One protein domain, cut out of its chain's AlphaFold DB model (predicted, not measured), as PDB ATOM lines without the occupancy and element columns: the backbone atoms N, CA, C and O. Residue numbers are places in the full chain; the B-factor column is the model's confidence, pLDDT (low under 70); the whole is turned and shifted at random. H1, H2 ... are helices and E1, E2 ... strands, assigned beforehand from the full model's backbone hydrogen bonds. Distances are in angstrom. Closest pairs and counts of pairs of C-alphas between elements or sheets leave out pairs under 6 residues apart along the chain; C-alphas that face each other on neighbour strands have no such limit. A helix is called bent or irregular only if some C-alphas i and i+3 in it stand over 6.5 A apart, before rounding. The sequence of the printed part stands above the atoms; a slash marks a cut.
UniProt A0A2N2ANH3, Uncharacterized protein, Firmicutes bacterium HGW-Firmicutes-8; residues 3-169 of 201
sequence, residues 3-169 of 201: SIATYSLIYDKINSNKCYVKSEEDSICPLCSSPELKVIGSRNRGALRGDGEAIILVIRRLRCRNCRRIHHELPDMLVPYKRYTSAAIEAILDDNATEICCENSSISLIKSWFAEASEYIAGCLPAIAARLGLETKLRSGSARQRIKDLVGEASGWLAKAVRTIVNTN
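What this domain is: This is residues 3 to 169 of the 201 residues of an uncharacterized protein of Firmicutes bacterium HGW-Firmicutes-8 (UniProt A0A2N2ANH3). The domain has two lobes side by side: a strongly twisted sheet of five strands, E1 to E5, and a cluster of four helices in which H4, lying between the sheet and H2b, has H1, H2b and H3 round it. The two lobes meet loosely, with no helix on the sheet. The printed part has 167 residues, with five named strands followed by four named helices; the class is mixed, helices and strands. The sheet is branched, with E2 and E4 parallel and its other neighbour pairs antiparallel. The whole is compact, with a radius of gyration of the C-alphas of 16.7 A, and only just flat, spanning 45 by 41 by 22 A.

Where its parts are: The longest strand by residues is E3, residues 37 to 48, 28.8 A long; it bends by 83 degrees at residue 40. E4, residues 54 to 64, measures 30.8 A. E1 is residues 7 to 11, beginning at C-alpha 7 (84.008, 44.874, 105.323); E2 is residues 18 to 23 and E5 residues 70 to 75. H1 is residues 86 to 93. H2, residues 104 to 131, was assigned as one helix by its hydrogen bonds but is bent, with C-alphas 116 and 119 7.0 A apart; its arms are H2a, residues 104 to 116, 18.5 A, and H2b, residues 119 to 131, 18.9 A. H3 is residues 143 to 151. H4, residues 157 to 167, 15.6 A, ends at C-alpha 167 (91.427, 57.534, 111.657).

How they stand to each other: E2 and E5 lie on one side of E4, and E3 on the other side. E3 and E4 form an antiparallel hairpin, with N 45 and O 57 within hydrogen-bond range at 2.8 A. E4 and E5 form another, with N 62 and O 71 at 2.8 A. E2 is parallel to E4, with N 19 and O 56 at 2.9 A. The hairpin of E1 and E2 has N 8 and O 22 at 2.9 A. H4 touches H1 at a steep tilt of 56 degrees, closest at the C-alphas of Ser 86 and Ala 159, 5.8 A. H4 touches residues 121 to 125 of H2b, closest at C-alphas 124 and 165, 7.4 A. H3 and H4 touch, about perpendicular at 79 degrees, closest at C-alphas 151 and 157, 5.8 A. H2b and H3 touch at a shallow tilt of 30 degrees, closest at C-alphas 119 and 143, 5.2 A. H1 touches H2a, about perpendicular at 89 degrees, closest at C-alphas 93 and 111, 6.5 A. Every O i to N i+4 pair is within hydrogen-bond range in H1, H2a and H4, against 7 of 9 in H2b and 4 of 5 in H3.

The domain as a whole: The two C-alphas farthest apart are those of Ile 14 and Ser 140, 51.2 A. The printed part has no cut. The links E2 to E3 and H2 to H3 are long. Residues 97 to 99 and residue 138 have pLDDT under 70.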
ATOM      1  N   SER A   3      86.975  55.213 109.843       96.00
ATOM      2  CA  SER A   3      86.936  54.690 108.486       96.00
ATOM      3  C   SER A   3      87.397  53.237 108.450       96.00
ATOM      4  O   SER A   3      88.433  52.920 109.036       96.00
ATOM      5  N   ILE A   4      86.624  52.388 107.767       96.88
ATOM      6  CA  ILE A   4      86.885  50.955 107.586       96.88
ATOM      7  C   ILE A   4      87.078  50.612 106.095       96.88
ATOM      8  O   ILE A   4      86.498  51.280 105.251       96.88
ATOM      9  N   ALA A   5      87.884  49.608 105.769       96.12
ATOM     10  CA  ALA A   5      88.319  49.215 104.424       96.12
ATOM     11  C   ALA A   5      88.144  47.711 104.187       96.12
ATOM     12  O   ALA A   5      87.952  47.288 103.053       96.12
ATOM     13  N   THR A   6      88.148  46.901 105.248       96.75
ATOM     14  CA  THR A   6      87.759  45.489 105.180       96.75
ATOM     15  C   THR A   6      86.375  45.323 105.794       96.75
ATOM     16  O   THR A   6      86.151  45.493 106.997       96.75
ATOM     17  N   TYR A   7      85.397  45.068 104.934       97.19
ATOM     18  CA  TYR A   7      84.008  44.874 105.323       97.19
ATOM     19  C   TYR A   7      83.255  44.089 104.257       97.19
ATOM     20  O   TYR A   7      83.555  44.174 103.067       97.19
ATOM     21  N   SER A   8      82.205  43.401 104.689       97.06
ATOM     22  CA  SER A   8      81.208  42.804 103.810       97.06
ATOM     23  C   SER A   8      79.916  43.625 103.810       97.06
ATOM     24  O   SER A   8      79.496  44.187 104.829       97.06
ATOM     25  N   LEU A   9      79.279  43.707 102.639       96.19
ATOM     26  CA  LEU A   9      77.965  44.322 102.460       96.19
ATOM     27  C   LEU A   9      76.896  43.231 102.439       96.19
ATOM     28  O   LEU A   9      76.880  42.376 101.557       96.19
ATOM     29  N   ILE A  10      75.988  43.269 103.412       96.62
ATOM     30  CA  ILE A  10      74.873  42.324 103.518       96.62
ATOM     31  C   ILE A  10      73.610  43.036 103.040       96.62
ATOM     32  O   ILE A  10      73.093  43.914 103.730       96.62
ATOM     33  N   TYR A  11      73.126  42.688 101.853       94.56
ATOM     34  CA  TYR A  11      71.961  43.331 101.247       94.56
ATOM     35  C   TYR A  11      70.663  42.959 101.974       94.56
ATOM     36  O   TYR A  11      70.462  41.818 102.399       94.56
ATOM     37  N   ASP A  12      69.792  43.950 102.156       95.12
ATOM     38  CA  ASP A  12      68.464  43.769 102.731       95.12
ATOM     39  C   ASP A  12      67.593  42.970 101.747       95.12
ATOM     40  O   ASP A  12      67.590  43.225 100.545       95.12
ATOM     41  N   LYS A  13      66.868  41.968 102.257       92.88
ATOM     42  CA  LYS A  13      66.084  41.039 101.425       92.88
ATOM     43  C   LYS A  13      64.888  41.705 100.742       92.88
ATOM     44  O   LYS A  13      64.361  41.148  99.787       92.88
ATOM     45  N   ILE A  14      64.427  42.835 101.275       91.81
ATOM     46  CA  ILE A  14      63.234  43.542 100.802       91.81
ATOM     47  C   ILE A  14      63.655  44.773 100.002       91.81
ATOM     48  O   ILE A  14      63.098  45.046  98.943       91.81
ATOM     49  N   ASN A  15      64.643  45.520 100.499       91.88
ATOM     50  CA  ASN A  15      65.143  46.721  99.842       91.88
ATOM     51  C   ASN A  15      66.552  46.489  99.282       91.88
ATOM     52  O   ASN A  15      67.538  46.666  99.996       91.88
ATOM     53  N   SER A  16      66.650  46.178  97.987       89.19
ATOM     54  CA  SER A  16      67.925  45.958  97.282       89.19
ATOM     55  C   SER A  16      68.905  47.131  97.392       89.19
ATOM     56  O   SER A  16      70.116  46.936  97.339       89.19
ATOM     57  N   ASN A  17      68.400  48.348  97.606       92.19
ATOM     58  CA  ASN A  17      69.214  49.556  97.716       92.19
ATOM     59  C   ASN A  17      69.725  49.781  99.141       92.19
ATOM     60  O   ASN A  17      70.424  50.756  99.401       92.19
ATOM     61  N   LYS A  18      69.391  48.909 100.095       96.44
ATOM     62  CA  LYS A  18      69.839  48.991 101.482       96.44
ATOM     63  C   LYS A  18      70.753  47.816 101.803       96.44
ATOM     64  O   LYS A  18      70.422  46.664 101.548       96.44
ATOM     65  N   CYS A  19      71.889  48.096 102.429       96.31
ATOM     66  CA  CYS A  19      72.810  47.063 102.887       96.31
ATOM     67  C   CYS A  19      73.368  47.369 104.279       96.31
ATOM     68  O   CYS A  19      73.535  48.521 104.688       96.31
ATOM     69  N   TYR A  20      73.639  46.307 105.025       97.25
ATOM     70  CA  TYR A  20      74.268  46.337 106.333       97.25
ATOM     71  C   TYR A  20      75.770  46.186 106.166       97.25
ATOM     72  O   TYR A  20      76.242  45.269 105.495       97.25
ATOM     73  N   VAL A  21      76.512  47.090 106.793       97.44
ATOM     74  CA  VAL A  21      77.972  47.068 106.772       97.44
ATOM     75  C   VAL A  21      78.455  46.194 107.922       97.44
ATOM     76  O   VAL A  21      78.228  46.522 109.092       97.44
ATOM     77  N   LYS A  22      79.124  45.089 107.596       96.88
ATOM     78  CA  LYS A  22      79.781  44.220 108.571       96.88
ATOM     79  C   LYS A  22      81.289  44.434 108.487       96.88
ATOM     80  O   LYS A  22      81.920  43.980 107.543       96.88
ATOM     81  N   SER A  23      81.852  45.125 109.473       95.94
ATOM     82  CA  SER A  23      83.300  45.327 109.575       95.94
ATOM     83  C   SER A  23      84.023  44.001 109.810       95.94
ATOM     84  O   SER A  23      83.583  43.194 110.632       95.94
ATOM     85  N   GLU A  24      85.139  43.815 109.114       96.56
ATOM     86  CA  GLU A  24      86.022  42.641 109.199       96.56
ATOM     87  C   GLU A  24      87.411  43.019 109.736       96.56
ATOM     88  O   GLU A  24      88.369  42.260 109.644       96.56
ATOM     89  N   GLU A  25      87.509  44.207 110.325       95.06
ATOM     90  CA  GLU A  25      88.669  44.708 111.052       95.06
ATOM     91  C   GLU A  25      88.260  45.340 112.378       95.06
ATOM     92  O   GLU A  25      87.111  45.764 112.581       95.06
ATOM     93  N   ASP A  26      89.245  45.452 113.264       92.94
ATOM     94  CA  ASP A  26      89.096  46.138 114.531       92.94
ATOM     95  C   ASP A  26      89.144  47.653 114.348       92.94
ATOM     96  O   ASP A  26      90.050  48.237 113.752       92.94
ATOM     97  N   SER A  27      88.141  48.315 114.913       94.25
ATOM     98  CA  SER A  27      88.100  49.768 114.985       94.25
ATOM     99  C   SER A  27      88.886  50.259 116.199       94.25
ATOM    100  O   SER A  27      88.762  49.717 117.294       94.25
ATOM    101  N   ILE A  28      89.627  51.355 116.032       95.12
ATOM    102  CA  ILE A  28      90.351  52.027 117.118       95.12
ATOM    103  C   ILE A  28      89.786  53.435 117.288       95.12
ATOM    104  O   ILE A  28      89.454  54.116 116.316       95.12
ATOM    105  N   CYS A  29      89.639  53.891 118.534       95.19
ATOM    106  CA  CYS A  29      89.177  55.246 118.801       95.19
ATOM    107  C   CYS A  29      90.205  56.275 118.284       95.19
ATOM    108  O   CYS A  29      91.296  56.359 118.842       95.19
ATOM    109  N   PRO A  30      89.852  57.156 117.332       92.56
ATOM    110  CA  PRO A  30      90.799  58.095 116.725       92.56
ATOM    111  C   PRO A  30      91.183  59.251 117.667       92.56
ATOM    112  O   PRO A  30      92.050  60.054 117.348       92.56
ATOM    113  N   LEU A  31      90.516  59.374 118.823       91.81
ATOM    114  CA  LEU A  31      90.748  60.447 119.797       91.81
ATOM    115  C   LEU A  31      91.697  60.054 120.926       91.81
ATOM    116  O   LEU A  31      92.394  60.909 121.455       91.81
ATOM    117  N   CYS A  32      91.662  58.792 121.348       93.69
ATOM    118  CA  CYS A  32      92.418  58.320 122.514       93.69
ATOM    119  C   CYS A  32      93.138  56.994 122.265       93.69
ATOM    120  O   CYS A  32      93.634  56.392 123.210       93.69
ATOM    121  N   SER A  33      93.120  56.506 121.023       93.25
ATOM    122  CA  SER A  33      93.764  55.267 120.578       93.25
ATOM    123  C   SER A  33      93.323  53.990 121.305       93.25
ATOM    124  O   SER A  33      93.922  52.939 121.120       93.25
ATOM    125  N   SER A  34      92.258  54.046 122.110       95.62
ATOM    126  CA  SER A  34      91.716  52.868 122.788       95.62
ATOM    127  C   SER A  34      90.997  51.945 121.789       95.62
ATOM    128  O   SER A  34      90.161  52.437 121.018       95.62
ATOM    129  N   PRO A  35      91.252  50.625 121.830       96.31
ATOM    130  CA  PRO A  35      90.510  49.635 121.046       96.31
ATOM    131  C   PRO A  35      89.135  49.306 121.657       96.31
ATOM    132  O   PRO A  35      88.329  48.599 121.059       96.31
ATOM    133  N   GLU A  36      88.817  49.820 122.850       96.69
ATOM    134  CA  GLU A  36      87.599  49.461 123.578       96.69
ATOM    135  C   GLU A  36      86.360  50.210 123.069       96.69
ATOM    136  O   GLU A  36      85.847  51.151 123.689       96.69
ATOM    137  N   LEU A  37      85.838  49.776 121.927       97.19
ATOM    138  CA  LEU A  37      84.632  50.323 121.319       97.19
ATOM    139  C   LEU A  37      83.431  49.402 121.558       97.19
ATOM    140  O   LEU A  37      83.446  48.215 121.250       97.19
ATOM    141  N   LYS A  38      82.343  49.960 122.097       97.38
ATOM    142  CA  LYS A  38      81.061  49.260 122.262       97.38
ATOM    143  C   LYS A  38      80.082  49.694 121.176       97.38
ATOM    144  O   LYS A  38      79.815  50.886 121.042       97.38
ATOM    145  N   VAL A  39      79.473  48.745 120.469       97.44
ATOM    146  CA  VAL A  39      78.334  49.034 119.582       97.44
ATOM    147  C   VAL A  39      77.143  49.498 120.428       97.44
ATOM    148  O   VAL A  39      76.724  48.807 121.355       97.44
ATOM    149  N   ILE A  40      76.614  50.685 120.130       97.88
ATOM    150  CA  ILE A  40      75.453  51.283 120.819       97.88
ATOM    151  C   ILE A  40      74.232  51.450 119.906       97.88
ATOM    152  O   ILE A  40      73.205  51.964 120.340       97.88
ATOM    153  N   GLY A  41      74.352  51.078 118.634       97.56
ATOM    154  CA  GLY A  41      73.281  51.153 117.648       97.56
ATOM    155  C   GLY A  41      73.832  51.276 116.234       97.56
ATOM    156  O   GLY A  41      75.023  51.072 116.001       97.56
ATOM    157  N   SER A  42      72.972  51.665 115.304       97.06
ATOM    158  CA  SER A  42      73.321  51.904 113.905       97.06
ATOM    159  C   SER A  42      72.729  53.222 113.404       97.06
ATOM    160  O   SER A  42      71.961  53.889 114.107       97.06
ATOM    161  N   ARG A  43      73.145  53.648 112.212       96.00
ATOM    162  CA  ARG A  43      72.580  54.793 111.495       96.00
ATOM    163  C   ARG A  43      72.579  54.504 109.997       96.00
ATOM    164  O   ARG A  43      73.531  53.923 109.489       96.00
ATOM    165  N   ASN A  44      71.557  54.978 109.296       96.50
ATOM    166  CA  ASN A  44      71.521  54.949 107.838       96.50
ATOM    167  C   ASN A  44      72.406  56.057 107.252       96.50
ATOM    168  O   ASN A  44      72.353  57.215 107.682       96.50
ATOM    169  N   ARG A  45      73.190  55.707 106.237       96.19
ATOM    170  CA  ARG A  45      74.028  56.613 105.462       96.19
ATOM    171  C   ARG A  45      73.753  56.392 103.978       96.19
ATOM    172  O   ARG A  45      74.167  55.385 103.422       96.19
ATOM    173  N   GLY A  46      73.038  57.330 103.362       95.94
ATOM    174  CA  GLY A  46      72.807  57.329 101.918       95.94
ATOM    175  C   GLY A  46      74.056  57.750 101.141       95.94
ATOM    176  O   GLY A  46      74.787  58.638 101.598       95.94
ATOM    177  N   ALA A  47      74.268  57.132  99.985       95.25
ATOM    178  CA  ALA A  47      75.286  57.495  99.012       95.25
ATOM    179  C   ALA A  47      74.788  57.281  97.573       95.25
ATOM    180  O   ALA A  47      73.879  56.490  97.345       95.25
ATOM    181  N   LEU A  48      75.395  57.986  96.623       94.75
ATOM    182  CA  LEU A  48      75.190  57.861  95.183       94.75
ATOM    183  C   LEU A  48      76.429  57.220  94.562       94.75
ATOM    184  O   LEU A  48      77.565  57.650  94.810       94.75
ATOM    185  N   ARG A  49      76.206  56.170  93.783       92.75
ATOM    186  CA  ARG A  49      77.225  55.506  92.970       92.75
ATOM    187  C   ARG A  49      77.464  56.289  91.676       92.75
ATOM    188  O   ARG A  49      76.788  57.279  91.405       92.75
ATOM    189  N   GLY A  50      78.492  55.890  90.930       88.56
ATOM    190  CA  GLY A  50      78.850  56.554  89.675       88.56
ATOM    191  C   GLY A  50      77.787  56.390  88.589       88.56
ATOM    192  O   GLY A  50      77.565  57.308  87.819       88.56
ATOM    193  N   ASP A  51      77.062  55.277  88.596       89.56
ATOM    194  CA  ASP A  51      75.927  54.965  87.714       89.56
ATOM    195  C   ASP A  51      74.627  55.724  88.058       89.56
ATOM    196  O   ASP A  51      73.642  55.619  87.333       89.56
ATOM    197  N   GLY A  52      74.614  56.511  89.140       87.81
ATOM    198  CA  GLY A  52      73.433  57.231  89.624       87.81
ATOM    199  C   GLY A  52      72.580  56.436  90.617       87.81
ATOM    200  O   GLY A  52      71.642  56.992  91.195       87.81
ATOM    201  N   GLU A  53      72.914  55.172  90.891       91.50
ATOM    202  CA  GLU A  53      72.182  54.362  91.856       91.50
ATOM    203  C   GLU A  53      72.396  54.861  93.290       91.50
ATOM    204  O   GLU A  53      73.517  55.096  93.763       91.50
ATOM    205  N   ALA A  54      71.289  54.991  94.021       94.19
ATOM    206  CA  ALA A  54      71.309  55.326  95.434       94.19
ATOM    207  C   ALA A  54      71.453  54.060  96.285       94.19
ATOM    208  O   ALA A  54      70.679  53.118  96.151       94.19
ATOM    209  N   ILE A  55      72.394  54.079  97.229       95.44
ATOM    210  CA  ILE A  55      72.589  53.020  98.220       95.44
ATOM    211  C   ILE A  55      72.480  53.569  99.642       95.44
ATOM    212  O   ILE A  55      72.992  54.641  99.963       95.44
ATOM    213  N   ILE A  56      71.820  52.825 100.523       97.25
ATOM    214  CA  ILE A  56      71.685  53.111 101.949       97.25
ATOM    215  C   ILE A  56      72.542  52.111 102.718       97.25
ATOM    216  O   ILE A  56      72.214  50.931 102.816       97.25
ATOM    217  N   LEU A  57      73.619  52.605 103.318       97.56
ATOM    218  CA  LEU A  57      74.514  51.830 104.170       97.56
ATOM    219  C   LEU A  57      74.070  51.954 105.628       97.56
ATOM    220  O   LEU A  57      73.993  53.056 106.177       97.56
ATOM    221  N   VAL A  58      73.789  50.830 106.280       97.62
ATOM    222  CA  VAL A  58      73.525  50.773 107.720       97.62
ATOM    223  C   VAL A  58      74.861  50.591 108.435       97.62
ATOM    224  O   VAL A  58      75.419  49.495 108.461       97.62
ATOM    225  N   ILE A  59      75.375  51.680 109.003       97.50
ATOM    226  CA  ILE A  59      76.689  51.747 109.658       97.50
ATOM    227  C   ILE A  59      76.555  51.701 111.180       97.50
ATOM    228  O   ILE A  59      75.593  52.237 111.744       97.50
ATOM    229  N   ARG A  60      77.519  51.087 111.879       97.38
ATOM    230  CA  ARG A  60      77.475  50.997 113.347       97.38
ATOM    231  C   ARG A  60      77.820  52.334 114.005       97.38
ATOM    232  O   ARG A  60      78.624  53.136 113.525       97.38
ATOM    233  N   ARG A  61      77.208  52.556 115.166       97.94
ATOM    234  CA  ARG A  61      77.530  53.616 116.123       97.94
ATOM    235  C   ARG A  61      78.319  52.983 117.256       97.94
ATOM    236  O   ARG A  61      77.792  52.154 117.994       97.94
ATOM    237  N   LEU A  62      79.570  53.386 117.396       97.69
ATOM    238  CA  LEU A  62      80.503  52.881 118.388       97.69
ATOM    239  C   LEU A  62      80.688  53.922 119.491       97.69
ATOM    240  O   LEU A  62      80.875  55.101 119.210       97.69
ATOM    241  N   ARG A  63      80.655  53.515 120.756       97.94
ATOM    242  CA  ARG A  63      81.022  54.356 121.899       97.94
ATOM    243  C   ARG A  63      82.339  53.858 122.474       97.94
ATOM    244  O   ARG A  63      82.417  52.706 122.891       97.94
ATOM    245  N   CYS A  64      83.337  54.733 122.534       97.94
ATOM    246  CA  CYS A  64      84.595  54.440 123.213       97.94
ATOM    247  C   CYS A  64      84.356  54.305 124.719       97.94
ATOM    248  O   CYS A  64      83.715  55.170 125.320       97.94
ATOM    249  N   ARG A  65      84.841  53.224 125.335       97.62
ATOM    250  CA  ARG A  65      84.729  53.021 126.785       97.62
ATOM    251  C   ARG A  65      85.623  53.986 127.559       97.62
ATOM    252  O   ARG A  65      85.164  54.502 128.572       97.62
ATOM    253  N   ASN A  66      86.798  54.305 127.009       97.44
ATOM    254  CA  ASN A  66      87.766  55.231 127.591       97.44
ATOM    255  C   ASN A  66      87.293  56.700 127.527       97.44
ATOM    256  O   ASN A  66      86.900  57.281 128.531       97.44
ATOM    257  N   CYS A  67      87.233  57.308 126.335       96.44
ATOM    258  CA  CYS A  67      86.898  58.737 126.203       96.44
ATOM    259  C   CYS A  67      85.391  59.042 126.108       96.44
ATOM    260  O   CYS A  67      85.003  60.198 125.941       96.44
ATOM    261  N   ARG A  68      84.523  58.016 126.151       96.88
ATOM    262  CA  ARG A  68      83.044  58.116 126.097       96.88
ATOM    263  C   ARG A  68      82.458  58.733 124.822       96.88
ATOM    264  O   ARG A  68      81.234  58.819 124.691       96.88
ATOM    265  N   ARG A  69      83.296  59.115 123.854       95.75
ATOM    266  CA  ARG A  69      82.871  59.698 122.577       95.75
ATOM    267  C   ARG A  69      82.209  58.655 121.684       95.75
ATOM    268  O   ARG A  69      82.524  57.464 121.727       95.75
ATOM    269  N   ILE A  70      81.254  59.133 120.890       96.12
ATOM    270  CA  ILE A  70      80.527  58.327 119.913       96.12
ATOM    271  C   ILE A  70      81.172  58.531 118.545       96.12
ATOM    272  O   ILE A  70      81.307  59.656 118.063       96.12
ATOM    273  N   HIS A  71      81.523  57.427 117.908       95.31
ATOM    274  CA  HIS A  71      82.077  57.349 116.573       95.31
ATOM    275  C   HIS A  71      81.085  56.619 115.672       95.31
ATOM    276  O   HIS A  71      80.421  55.672 116.082       95.31
ATOM    277  N   HIS A  72      80.967  57.080 114.436       95.12
ATOM    278  CA  HIS A  72      80.252  56.359 113.393       95.12
ATOM    279  C   HIS A  72      81.291  55.638 112.554       95.12
ATOM    280  O   HIS A  72      82.258  56.292 112.146       95.12
ATOM    281  N   GLU A  73      81.099  54.344 112.327       94.25
ATOM    282  CA  GLU A  73      81.858  53.639 111.299       94.25
ATOM    283  C   GLU A  73      81.524  54.197 109.922       94.25
ATOM    284  O   GLU A  73      80.408  54.655 109.673       94.25
ATOM    285  N   LEU A  74      82.508  54.185 109.037       95.62
ATOM    286  CA  LEU A  74      82.399  54.738 107.706       95.62
ATOM    287  C   LEU A  74      83.204  53.863 106.736       95.62
ATOM    288  O   LEU A  74      84.428  53.960 106.724       95.62
ATOM    289  N   PRO A  75      82.550  53.020 105.925       96.81
ATOM    290  CA  PRO A  75      83.198  52.371 104.789       96.81
ATOM    291  C   PRO A  75      84.011  53.364 103.956       96.81
ATOM    292  O   PRO A  75      83.548  54.474 103.707       96.81
ATOM    293  N   ASP A  76      85.196  52.970 103.518       96.00
ATOM    294  CA  ASP A  76      86.109  53.750 102.678       96.00
ATOM    295  C   ASP A  76      85.535  54.071 101.287       96.00
ATOM    296  O   ASP A  76      85.950  55.042 100.649       96.00
ATOM    297  N   MET A  77      84.488  53.351 100.864       95.12
ATOM    298  CA  MET A  77      83.635  53.732  99.737       95.12
ATOM    299  C   MET A  77      82.885  55.057  99.969       95.12
ATOM    300  O   MET A  77      82.240  55.565  99.055       95.12
ATOM    301  N   LEU A  78      82.928  55.629 101.178       95.69
ATOM    302  CA  LEU A  78      82.314  56.903 101.534       95.69
ATOM    303  C   LEU A  78      83.356  57.943 101.937       95.69
ATOM    304  O   LEU A  78      84.206  57.713 102.794       95.69
ATOM    305  N   VAL A  79      83.179  59.161 101.433       94.38
ATOM    306  CA  VAL A  79      83.878  60.340 101.953       94.38
ATOM    307  C   VAL A  79      82.988  61.031 102.998       94.38
ATOM    308  O   VAL A  79      81.786  61.220 102.751       94.38
ATOM    309  N   PRO A  80      83.520  61.428 104.174       92.00
ATOM    310  CA  PRO A  80      82.759  62.166 105.176       92.00
ATOM    311  C   PRO A  80      81.993  63.341 104.567       92.00
ATOM    312  O   PRO A  80      82.526  64.100 103.765       92.00
ATOM    313  N   TYR A  81      80.727  63.493 104.958       90.00
ATOM    314  CA  TYR A  81      79.840  64.580 104.516       90.00
ATOM    315  C   TYR A  81      79.497  64.600 103.016       90.00
ATOM    316  O   TYR A  81      78.638  65.384 102.621       90.00
ATOM    317  N   LYS A  82      80.059  63.712 102.190       91.88
ATOM    318  CA  LYS A  82      79.746  63.637 100.758       91.88
ATOM    319  C   LYS A  82      78.622  62.663 100.462       91.88
ATOM    320  O   LYS A  82      78.409  61.702 101.200       91.88
ATOM    321  N   ARG A  83      77.871  62.971  99.405       92.31
ATOM    322  CA  ARG A  83      76.783  62.121  98.912       92.31
ATOM    323  C   ARG A  83      77.279  61.087  97.916       92.31
ATOM    324  O   ARG A  83      76.701  60.022  97.866       92.31
ATOM    325  N   TYR A  84      78.318  61.382  97.147       94.75
ATOM    326  CA  TYR A  84      78.871  60.432  96.190       94.75
ATOM    327  C   TYR A  84      79.858  59.484  96.873       94.75
ATOM    328  O   TYR A  84      80.503  59.851  97.863       94.75
ATOM    329  N   THR A  85      79.947  58.263  96.353       95.88
ATOM    330  CA  THR A  85      80.980  57.302  96.758       95.88
ATOM    331  C   THR A  85      82.379  57.855  96.488       95.88
ATOM    332  O   THR A  85      82.561  58.704  95.615       95.88
ATOM    333  N   SER A  86      83.380  57.384  97.231       95.75
ATOM    334  CA  SER A  86      84.776  57.774  97.012       95.75
ATOM    335  C   SER A  86      85.234  57.439  95.596       95.75
ATOM    336  O   SER A  86      85.865  58.290  94.988       95.75
ATOM    337  N   ALA A  87      84.828  56.297  95.035       94.88
ATOM    338  CA  ALA A  87      85.110  55.928  93.646       94.88
ATOM    339  C   ALA A  87      84.525  56.928  92.630       94.88
ATOM    340  O   ALA A  87      85.232  57.377  91.734       94.88
ATOM    341  N   ALA A  88      83.262  57.341  92.795       94.62
ATOM    342  CA  ALA A  88      82.655  58.344  91.916       94.62
ATOM    343  C   ALA A  88      83.336  59.716  92.060       94.62
ATOM    344  O   ALA A  88      83.594  60.394  91.072       94.62
ATOM    345  N   ILE A  89      83.663  60.127  93.287       95.12
ATOM    346  CA  ILE A  89      84.407  61.373  93.519       95.12
ATOM    347  C   ILE A  89      85.790  61.291  92.871       95.12
ATOM    348  O   ILE A  89      86.205  62.235  92.212       95.12
ATOM    349  N   GLU A  90      86.493  60.176  93.042       95.00
ATOM    350  CA  GLU A  90      87.818  59.943  92.479       95.00
ATOM    351  C   GLU A  90      87.808  60.051  90.954       95.00
ATOM    352  O   GLU A  90      88.585  60.822  90.397       95.00
ATOM    353  N   ALA A  91      86.855  59.397  90.289       93.62
ATOM    354  CA  ALA A  91      86.699  59.489  88.843       93.62
ATOM    355  C   ALA A  91      86.390  60.925  88.364       93.62
ATOM    356  O   ALA A  91      86.912  61.348  87.336       93.62
ATOM    357  N   ILE A  92      85.642  61.731  89.134       93.12
ATOM    358  CA  ILE A  92      85.454  63.169  88.845       93.12
ATOM    359  C   ILE A  92      86.773  63.951  88.939       93.12
ATOM    360  O   ILE A  92      87.007  64.872  88.153       93.12
ATOM    361  N   LEU A  93      87.607  63.633  89.931       93.19
ATOM    362  CA  LEU A  93      88.871  64.328  90.195       93.19
ATOM    363  C   LEU A  93      89.993  63.923  89.239       93.19
ATOM    364  O   LEU A  93      90.913  64.715  89.028       93.19
ATOM    365  N   ASP A  94      89.912  62.723  88.678       90.94
ATOM    366  CA  ASP A  94      90.821  62.211  87.653       90.94
ATOM    367  C   ASP A  94      90.308  62.489  86.227       90.94
ATOM    368  O   ASP A  94      90.833  61.944  85.265       90.94
ATOM    369  N   ASP A  95      89.303  63.368  86.096       85.81
ATOM    370  CA  ASP A  95      88.698  63.812  84.833       85.81
ATOM    371  C   ASP A  95      88.068  62.685  83.984       85.81
ATOM    372  O   ASP A  95      87.700  62.896  82.832       85.81
ATOM    373  N   ASN A  96      87.791  61.534  84.602       80.88
ATOM    374  CA  ASN A  96      87.043  60.405  84.035       80.88
ATOM    375  C   ASN A  96      85.526  60.544  84.283       80.88
ATOM    376  O   ASN A  96      84.798  59.569  84.458       80.88
ATOM    377  N   ALA A  97      85.030  61.783  84.347       69.56
ATOM    378  CA  ALA A  97      83.655  62.089  84.740       69.56
ATOM    379  C   ALA A  97      82.606  61.710  83.681       69.56
ATOM    380  O   ALA A  97      81.422  61.645  84.000       69.56
ATOM    381  N   THR A  98      83.020  61.453  82.435       64.69
ATOM    382  CA  THR A  98      82.132  61.039  81.336       64.69
ATOM    383  C   THR A  98      81.415  59.718  81.603       64.69
ATOM    384  O   THR A  98      80.382  59.456  81.000       64.69
ATOM    385  N   GLU A  99      81.934  58.908  82.525       69.44
ATOM    386  CA  GLU A  99      81.363  57.620  82.931       69.44
ATOM    387  C   GLU A  99      80.416  57.736  84.140       69.44
ATOM    388  O   GLU A  99      79.943  56.729  84.663       69.44
ATOM    389  N   ILE A 100      80.138  58.959  84.610       80.50
ATOM    390  CA  ILE A 100      79.416  59.201  85.860       80.50
ATOM    391  C   ILE A 100      78.087  59.899  85.576       80.50
ATOM    392  O   ILE A 100      78.043  61.006  85.041       80.50
ATOM    393  N   CYS A 101      76.992  59.294  86.030       83.75
ATOM    394  CA  CYS A 101      75.662  59.885  86.080       83.75
ATOM    395  C   CYS A 101      75.608  60.981  87.160       83.75
ATOM    396  O   CYS A 101      75.135  60.786  88.282       83.75
ATOM    397  N   CYS A 102      76.177  62.144  86.846       83.12
ATOM    398  CA  CYS A 102      76.326  63.263  87.765       83.12
ATOM    399  C   CYS A 102      76.057  64.581  87.035       83.12
ATOM    400  O   CYS A 102      76.609  64.843  85.969       83.12
ATOM    401  N   GLU A 103      75.221  65.439  87.619       83.56
ATOM    402  CA  GLU A 103      74.991  66.780  87.081       83.56
ATOM    403  C   GLU A 103      76.284  67.613  87.093       83.56
ATOM    404  O   GLU A 103      77.068  67.558  88.045       83.56
ATOM    405  N   ASN A 104      76.461  68.488  86.097       85.06
ATOM    406  CA  ASN A 104      77.611  69.403  86.020       85.06
ATOM    407  C   ASN A 104      77.787  70.262  87.288       85.06
ATOM    408  O   ASN A 104      78.910  70.561  87.694       85.06
ATOM    409  N   SER A 105      76.679  70.626  87.941       86.88
ATOM    410  CA  SER A 105      76.655  71.329  89.230       86.88
ATOM    411  C   SER A 105      77.290  70.501  90.356       86.88
ATOM    412  O   SER A 105      78.034  71.017  91.185       86.88
ATOM    413  N   SER A 106      77.039  69.191  90.386       88.75
ATOM    414  CA  SER A 106      77.621  68.274  91.364       88.75
ATOM    415  C   SER A 106      79.113  68.057  91.096       88.75
ATOM    416  O   SER A 106      79.901  68.057  92.042       88.75
ATOM    417  N   ILE A 107      79.512  67.948  89.823       90.44
ATOM    418  CA  ILE A 107      80.921  67.863  89.403       90.44
ATOM    419  C   ILE A 107      81.696  69.098  89.872       90.44
ATOM    420  O   ILE A 107      82.744  68.965  90.509       90.44
ATOM    421  N   SER A 108      81.179  70.303  89.610       90.19
ATOM    422  CA  SER A 108      81.852  71.549  89.991       90.19
ATOM    423  C   SER A 108      81.977  71.701  91.509       90.19
ATOM    424  O   SER A 108      83.050  72.057  91.999       90.19
ATOM    425  N   LEU A 109      80.939  71.340  92.272       91.06
ATOM    426  CA  LEU A 109      80.972  71.335  93.739       91.06
ATOM    427  C   LEU A 109      82.002  70.348  94.303       91.06
ATOM    428  O   LEU A 109      82.657  70.640  95.306       91.06
ATOM    429  N   ILE A 110      82.153  69.177  93.680       92.75
ATOM    430  CA  ILE A 110      83.153  68.184  94.084       92.75
ATOM    431  C   ILE A 110      84.565  68.694  93.798       92.75
ATOM    432  O   ILE A 110      85.412  68.644  94.692       92.75
ATOM    433  N   LYS A 111      84.810  69.231  92.598       92.94
ATOM    434  CA  LYS A 111      86.112  69.798  92.225       92.94
ATOM    435  C   LYS A 111      86.495  70.975  93.126       92.94
ATOM    436  O   LYS A 111      87.609  71.000  93.642       92.94
ATOM    437  N   SER A 112      85.563  71.893  93.384       92.62
ATOM    438  CA  SER A 112      85.767  73.032  94.291       92.62
ATOM    439  C   SER A 112      86.079  72.574  95.717       92.62
ATOM    440  O   SER A 112      87.065  73.021  96.298       92.62
ATOM    441  N   TRP A 113      85.318  71.616  96.252       93.25
ATOM    442  CA  TRP A 113      85.621  71.049  97.564       93.25
ATOM    443  C   TRP A 113      87.021  70.436  97.623       93.25
ATOM    444  O   TRP A 113      87.740  70.640  98.601       93.25
ATOM    445  N   PHE A 114      87.399  69.648  96.616       93.62
ATOM    446  CA  PHE A 114      88.698  68.997  96.640       93.62
ATOM    447  C   PHE A 114      89.827  70.018  96.513       93.62
ATOM    448  O   PHE A 114      90.821  69.883  97.215       93.62
ATOM    449  N   ALA A 115      89.662  71.070  95.709       91.94
ATOM    450  CA  ALA A 115      90.628  72.162  95.639       91.94
ATOM    451  C   ALA A 115      90.887  72.776  97.029       91.94
ATOM    452  O   ALA A 115      92.043  72.901  97.427       91.94
ATOM    453  N   GLU A 116      89.836  73.042  97.813       90.06
ATOM    454  CA  GLU A 116      89.954  73.565  99.185       90.06
ATOM    455  C   GLU A 116      90.568  72.560 100.175       90.06
ATOM    456  O   GLU A 116      91.345  72.931 101.055       90.06
ATOM    457  N   ALA A 117      90.213  71.279 100.059       90.44
ATOM    458  CA  ALA A 117      90.655  70.247 100.995       90.44
ATOM    459  C   ALA A 117      92.059  69.706 100.683       90.44
ATOM    460  O   ALA A 117      92.759  69.251 101.588       90.44
ATOM    461  N   SER A 118      92.475  69.722  99.417       92.69
ATOM    462  CA  SER A 118      93.638  68.977  98.924       92.69
ATOM    463  C   SER A 118      94.946  69.400  99.585       92.69
ATOM    464  O   SER A 118      95.690  68.532 100.031       92.69
ATOM    465  N   GLU A 119      95.211  70.699  99.736       91.81
ATOM    466  CA  GLU A 119      96.438  71.172 100.395       91.81
ATOM    467  C   GLU A 119      96.502  70.745 101.864       91.81
ATOM    468  O   GLU A 119      97.551  70.322 102.354       91.81
ATOM    469  N   TYR A 120      95.364  70.768 102.562       90.56
ATOM    470  CA  TYR A 120      95.289  70.288 103.937       90.56
ATOM    471  C   TYR A 120      95.555  68.782 104.030       90.56
ATOM    472  O   TYR A 120      96.344  68.343 104.871       90.56
ATOM    473  N   ILE A 121      94.927  67.988 103.155       91.94
ATOM    474  CA  ILE A 121      95.145  66.536 103.069       91.94
ATOM    475  C   ILE A 121      96.632  66.268 102.801       91.94
ATOM    476  O   ILE A 121      97.269  65.513 103.535       91.94
ATOM    477  N   ALA A 122      97.201  66.948 101.807       91.81
ATOM    478  CA  ALA A 122      98.587  66.805 101.389       91.81
ATOM    479  C   ALA A 122      99.602  67.279 102.446       91.81
ATOM    480  O   ALA A 122     100.764  66.882 102.384       91.81
ATOM    481  N   GLY A 123      99.212  68.144 103.389       90.12
ATOM    482  CA  GLY A 123     100.034  68.530 104.542       90.12
ATOM    483  C   GLY A 123      99.906  67.560 105.722       90.12
ATOM    484  O   GLY A 123     100.894  67.240 106.381       90.12
ATOM    485  N   CYS A 124      98.701  67.041 105.970       90.69
ATOM    486  CA  CYS A 124      98.446  66.089 107.054       90.69
ATOM    487  C   CYS A 124      99.106  64.735 106.807       90.69
ATOM    488  O   CYS A 124      99.634  64.127 107.734       90.69
ATOM    489  N   LEU A 125      99.053  64.258 105.568       91.50
ATOM    490  CA  LEU A 125      99.517  62.935 105.178       91.50
ATOM    491  C   LEU A 125     101.009  62.694 105.526       91.50
ATOM    492  O   LEU A 125     101.279  61.740 106.261       91.50
ATOM    493  N   PRO A 126     101.966  63.566 105.141       90.88
ATOM    494  CA  PRO A 126     103.359  63.438 105.576       90.88
ATOM    495  C   PRO A 126     103.540  63.539 107.094       90.88
ATOM    496  O   PRO A 126     104.295  62.767 107.675       90.88
ATOM    497  N   ALA A 127     102.819  64.445 107.765       89.94
ATOM    498  CA  ALA A 127     102.911  64.596 109.219       89.94
ATOM    499  C   ALA A 127     102.441  63.335 109.967       89.94
ATOM    500  O   ALA A 127     103.011  62.956 110.989       89.94
ATOM    501  N   ILE A 128     101.404  62.668 109.455       89.94
ATOM    502  CA  ILE A 128     100.918  61.388 109.976       89.94
ATOM    503  C   ILE A 128     101.956  60.293 109.739       89.94
ATOM    504  O   ILE A 128     102.284  59.568 110.673       89.94
ATOM    505  N   ALA A 129     102.493  60.187 108.525       89.81
ATOM    506  CA  ALA A 129     103.505  59.189 108.195       89.81
ATOM    507  C   ALA A 129     104.776  59.349 109.055       89.81
ATOM    508  O   ALA A 129     105.231  58.368 109.639       89.81
ATOM    509  N   ALA A 130     105.254  60.579 109.270       89.00
ATOM    510  CA  ALA A 130     106.369  60.859 110.176       89.00
ATOM    511  C   ALA A 130     106.079  60.425 111.627       89.00
ATOM    512  O   ALA A 130     106.927  59.823 112.281       89.00
ATOM    513  N   ARG A 131     104.856  60.655 112.131       87.62
ATOM    514  CA  ARG A 131     104.430  60.185 113.467       87.62
ATOM    515  C   ARG A 131     104.387  58.662 113.592       87.62
ATOM    516  O   ARG A 131     104.468  58.154 114.704       87.62
ATOM    517  N   LEU A 132     104.224  57.957 112.475       86.75
ATOM    518  CA  LEU A 132     104.253  56.496 112.400       86.75
ATOM    519  C   LEU A 132     105.663  55.945 112.128       86.75
ATOM    520  O   LEU A 132     105.814  54.736 111.987       86.75
ATOM    521  N   GLY A 133     106.686  56.807 112.051       86.88
ATOM    522  CA  GLY A 133     108.061  56.406 111.745       86.88
ATOM    523  C   GLY A 133     108.269  55.979 110.289       86.88
ATOM    524  O   GLY A 133     109.211  55.250 109.997       86.88
ATOM    525  N   LEU A 134     107.383  56.391 109.378       86.12
ATOM    526  CA  LEU A 134     107.515  56.119 107.952       86.12
ATOM    527  C   LEU A 134     108.351  57.215 107.288       86.12
ATOM    528  O   LEU A 134     108.109  58.406 107.492       86.12
ATOM    529  N   GLU A 135     109.296  56.805 106.447       77.44
ATOM    530  CA  GLU A 135     110.114  57.714 105.648       77.44
ATOM    531  C   GLU A 135     109.244  58.493 104.653       77.44
ATOM    532  O   GLU A 135     108.695  57.934 103.700       77.44
ATOM    533  N   THR A 136     109.138  59.809 104.846       72.81
ATOM    534  CA  THR A 136     108.440  60.700 103.915       72.81
ATOM    535  C   THR A 136     109.442  61.584 103.197       72.81
ATOM    536  O   THR A 136     109.997  62.516 103.780       72.81
ATOM    537  N   LYS A 137     109.645  61.351 101.902       71.06
ATOM    538  CA  LYS A 137     110.343  62.333 101.068       71.06
ATOM    539  C   LYS A 137     109.372  63.471 100.778       71.06
ATOM    540  O   LYS A 137     108.319  63.234 100.193       71.06
ATOM    541  N   LEU A 138     109.715  64.695 101.180       66.19
ATOM    542  CA  LEU A 138     108.945  65.877 100.796       66.19
ATOM    543  C   LEU A 138     108.998  65.992  99.265       66.19
ATOM    544  O   LEU A 138     110.080  66.092  98.683       66.19
ATOM    545  N   ARG A 139     107.844  65.895  98.604       72.12
ATOM    546  CA  ARG A 139     107.738  65.993  97.144       72.12
ATOM    547  C   ARG A 139     107.166  67.347  96.750       72.12
ATOM    548  O   ARG A 139     106.200  67.817  97.350       72.12
ATOM    549  N   SER A 140     107.772  67.956  95.738       78.00
ATOM    550  CA  SER A 140     107.254  69.155  95.079       78.00
ATOM    551  C   SER A 140     106.187  68.762  94.061       78.00
ATOM    552  O   SER A 140     106.307  67.728  93.411       78.00
ATOM    553  N   GLY A 141     105.156  69.588  93.899       87.00
ATOM    554  CA  GLY A 141     104.073  69.344  92.948       87.00
ATOM    555  C   GLY A 141     102.722  69.810  93.477       87.00
ATOM    556  O   GLY A 141     102.628  70.360  94.576       87.00
ATOM    557  N   SER A 142     101.670  69.578  92.690       91.50
ATOM    558  CA  SER A 142     100.295  69.858  93.120       91.50
ATOM    559  C   SER A 142      99.915  69.024  94.352       91.50
ATOM    560  O   SER A 142     100.422  67.913  94.533       91.50
ATOM    561  N   ALA A 143      98.983  69.518  95.175       91.94
ATOM    562  CA  ALA A 143      98.447  68.750  96.301       91.94
ATOM    563  C   ALA A 143      97.979  67.347  95.897       91.94
ATOM    564  O   ALA A 143      98.269  66.382  96.599       91.94
ATOM    565  N   ARG A 144      97.307  67.218  94.744       91.62
ATOM    566  CA  ARG A 144      96.854  65.925  94.213       91.62
ATOM    567  C   ARG A 144      98.025  64.964  94.000       91.62
ATOM    568  O   ARG A 144      97.953  63.844  94.491       91.62
ATOM    569  N   GLN A 145      99.100  65.412  93.344       90.88
ATOM    570  CA  GLN A 145     100.285  64.578  93.108       90.88
ATOM    571  C   GLN A 145     100.920  64.137  94.428       90.88
ATOM    572  O   GLN A 145     101.139  62.956  94.651       90.88
ATOM    573  N   ARG A 146     101.105  65.073  95.364       92.44
ATOM    574  CA  ARG A 146     101.654  64.781  96.699       92.44
ATOM    575  C   ARG A 146     100.818  63.775  97.491       92.44
ATOM    576  O   ARG A 146     101.373  62.984  98.247       92.44
ATOM    577  N   ILE A 147      99.491  63.827  97.363       93.19
ATOM    578  CA  ILE A 147      98.592  62.855  97.995       93.19
ATOM    579  C   ILE A 147      98.832  61.473  97.394       93.19
ATOM    580  O   ILE A 147      99.100  60.533  98.143       93.19
ATOM    581  N   LYS A 148      98.750  61.360  96.064       92.25
ATOM    582  CA  LYS A 148      98.885  60.087  95.353       92.25
ATOM    583  C   LYS A 148     100.282  59.476  95.497       92.25
ATOM    584  O   LYS A 148     100.377  58.277  95.733       92.25
ATOM    585  N   ASP A 149     101.339  60.283  95.526       90.44
ATOM    586  CA  ASP A 149     102.705  59.825  95.813       90.44
ATOM    587  C   ASP A 149     102.804  59.090  97.161       90.44
ATOM    588  O   ASP A 149     103.602  58.163  97.304       90.44
ATOM    589  N   LEU A 150     102.008  59.495  98.162       89.00
ATOM    590  CA  LEU A 150     102.037  58.879  99.491       89.00
ATOM    591  C   LEU A 150     101.085  57.684  99.626       89.00
ATOM    592  O   LEU A 150     101.425  56.708 100.291       89.00
ATOM    593  N   VAL A 151      99.883  57.756  99.048       90.12
ATOM    594  CA  VAL A 151      98.849  56.706  99.206       90.12
ATOM    595  C   VAL A 151      98.807  55.698  98.047       90.12
ATOM    596  O   VAL A 151      98.112  54.678  98.130       90.12
ATOM    597  N   GLY A 152      99.566  55.966  96.987       88.06
ATOM    598  CA  GLY A 152      99.593  55.244  95.720       88.06
ATOM    599  C   GLY A 152      98.726  55.897  94.636       88.06
ATOM    600  O   GLY A 152      97.668  56.451  94.923       88.06
ATOM    601  N   GLU A 153      99.168  55.767  93.383       84.00
ATOM    602  CA  GLU A 153      98.496  56.279  92.170       84.00
ATOM    603  C   GLU A 153      97.340  55.392  91.676       84.00
ATOM    604  O   GLU A 153      96.542  55.808  90.839       84.00
ATOM    605  N   ALA A 154      97.251  54.152  92.168       86.81
ATOM    606  CA  ALA A 154      96.203  53.215  91.778       86.81
ATOM    607  C   ALA A 154      94.810  53.679  92.243       86.81
ATOM    608  O   ALA A 154      94.687  54.446  93.201       86.81
ATOM    609  N   SER A 155      93.763  53.134  91.617       88.38
ATOM    610  CA  SER A 155      92.371  53.374  92.012       88.38
ATOM    611  C   SER A 155      92.152  53.170  93.517       88.38
ATOM    612  O   SER A 155      92.705  52.245  94.124       88.38
ATOM    613  N   GLY A 156      91.313  54.010  94.114       93.00
ATOM    614  CA  GLY A 156      91.073  54.068  95.551       93.00
ATOM    615  C   GLY A 156      92.078  54.938  96.311       93.00
ATOM    616  O   GLY A 156      92.131  54.865  97.544       93.00
ATOM    617  N   TRP A 157      92.880  55.762  95.628       95.25
ATOM    618  CA  TRP A 157      93.804  56.701  96.272       95.25
ATOM    619  C   TRP A 157      93.056  57.666  97.201       95.25
ATOM    620  O   TRP A 157      93.510  57.940  98.318       95.25
ATOM    621  N   LEU A 158      91.864  58.124  96.804       95.50
ATOM    622  CA  LEU A 158      91.068  59.035  97.619       95.50
ATOM    623  C   LEU A 158      90.547  58.331  98.872       95.50
ATOM    624  O   LEU A 158      90.599  58.894  99.968       95.50
ATOM    625  N   ALA A 159      90.075  57.091  98.724       95.75
ATOM    626  CA  ALA A 159      89.588  56.271  99.828       95.75
ATOM    627  C   ALA A 159      90.687  56.057 100.884       95.75
ATOM    628  O   ALA A 159      90.460  56.287 102.074       95.75
ATOM    629  N   LYS A 160      91.911  55.732 100.446       95.25
ATOM    630  CA  LYS A 160      93.086  55.590 101.321       95.25
ATOM    631  C   LYS A 160      93.442  56.897 102.029       95.25
ATOM    632  O   LYS A 160      93.622  56.902 103.247       95.25
ATOM    633  N   ALA A 161      93.503  58.013 101.299       94.62
ATOM    634  CA  ALA A 161      93.817  59.321 101.877       94.62
ATOM    635  C   ALA A 161      92.787  59.742 102.938       94.62
ATOM    636  O   ALA A 161      93.146  60.145 104.048       94.62
ATOM    637  N   VAL A 162      91.498  59.597 102.620       93.44
ATOM    638  CA  VAL A 162      90.392  59.912 103.531       93.44
ATOM    639  C   VAL A 162      90.425  59.010 104.757       93.44
ATOM    640  O   VAL A 162      90.295  59.518 105.870       93.44
ATOM    641  N   ARG A 163      90.639  57.701 104.588       94.12
ATOM    642  CA  ARG A 163      90.747  56.756 105.706       94.12
ATOM    643  C   ARG A 163      91.836  57.174 106.686       94.12
ATOM    644  O   ARG A 163      91.562  57.260 107.884       94.12
ATOM    645  N   THR A 164      93.032  57.477 106.179       92.69
ATOM    646  CA  THR A 164      94.170  57.919 106.994       92.69
ATOM    647  C   THR A 164      93.793  59.138 107.831       92.69
ATOM    648  O   THR A 164      93.906  59.103 109.052       92.69
ATOM    649  N   ILE A 165      93.224  60.168 107.204       91.81
ATOM    650  CA  ILE A 165      92.828  61.415 107.876       91.81
ATOM    651  C   ILE A 165      91.698  61.204 108.891       91.81
ATOM    652  O   ILE A 165      91.693  61.789 109.980       91.81
ATOM    653  N   VAL A 166      90.721  60.360 108.554       91.56
ATOM    654  CA  VAL A 166      89.597  60.047 109.441       91.56
ATOM    655  C   VAL A 166      90.072  59.335 110.700       91.56
ATOM    656  O   VAL A 166      89.653  59.705 111.802       91.56
ATOM    657  N   ASN A 167      90.966  58.363 110.550       92.69
ATOM    658  CA  ASN A 167      91.427  57.534 111.657       92.69
ATOM    659  C   ASN A 167      92.480  58.226 112.533       92.69
ATOM    660  O   ASN A 167      92.631  57.851 113.692       92.69
ATOM    661  N   THR A 168      93.123  59.296 112.054       85.94
ATOM    662  CA  THR A 168      94.018  60.147 112.862       85.94
ATOM    663  C   THR A 168      93.338  61.369 113.477       85.94
ATOM    664  O   THR A 168      94.013  62.242 114.022       85.94
ATOM    665  N   ASN A 169      92.005  61.461 113.389       82.25
ATOM    666  CA  ASN A 169      91.216  62.594 113.886       82.25
ATOM    667  C   ASN A 169      91.620  63.959 113.284       82.25
ATOM    668  O   ASN A 169      91.472  65.005 113.913       82.25
TER     669      ASN A 169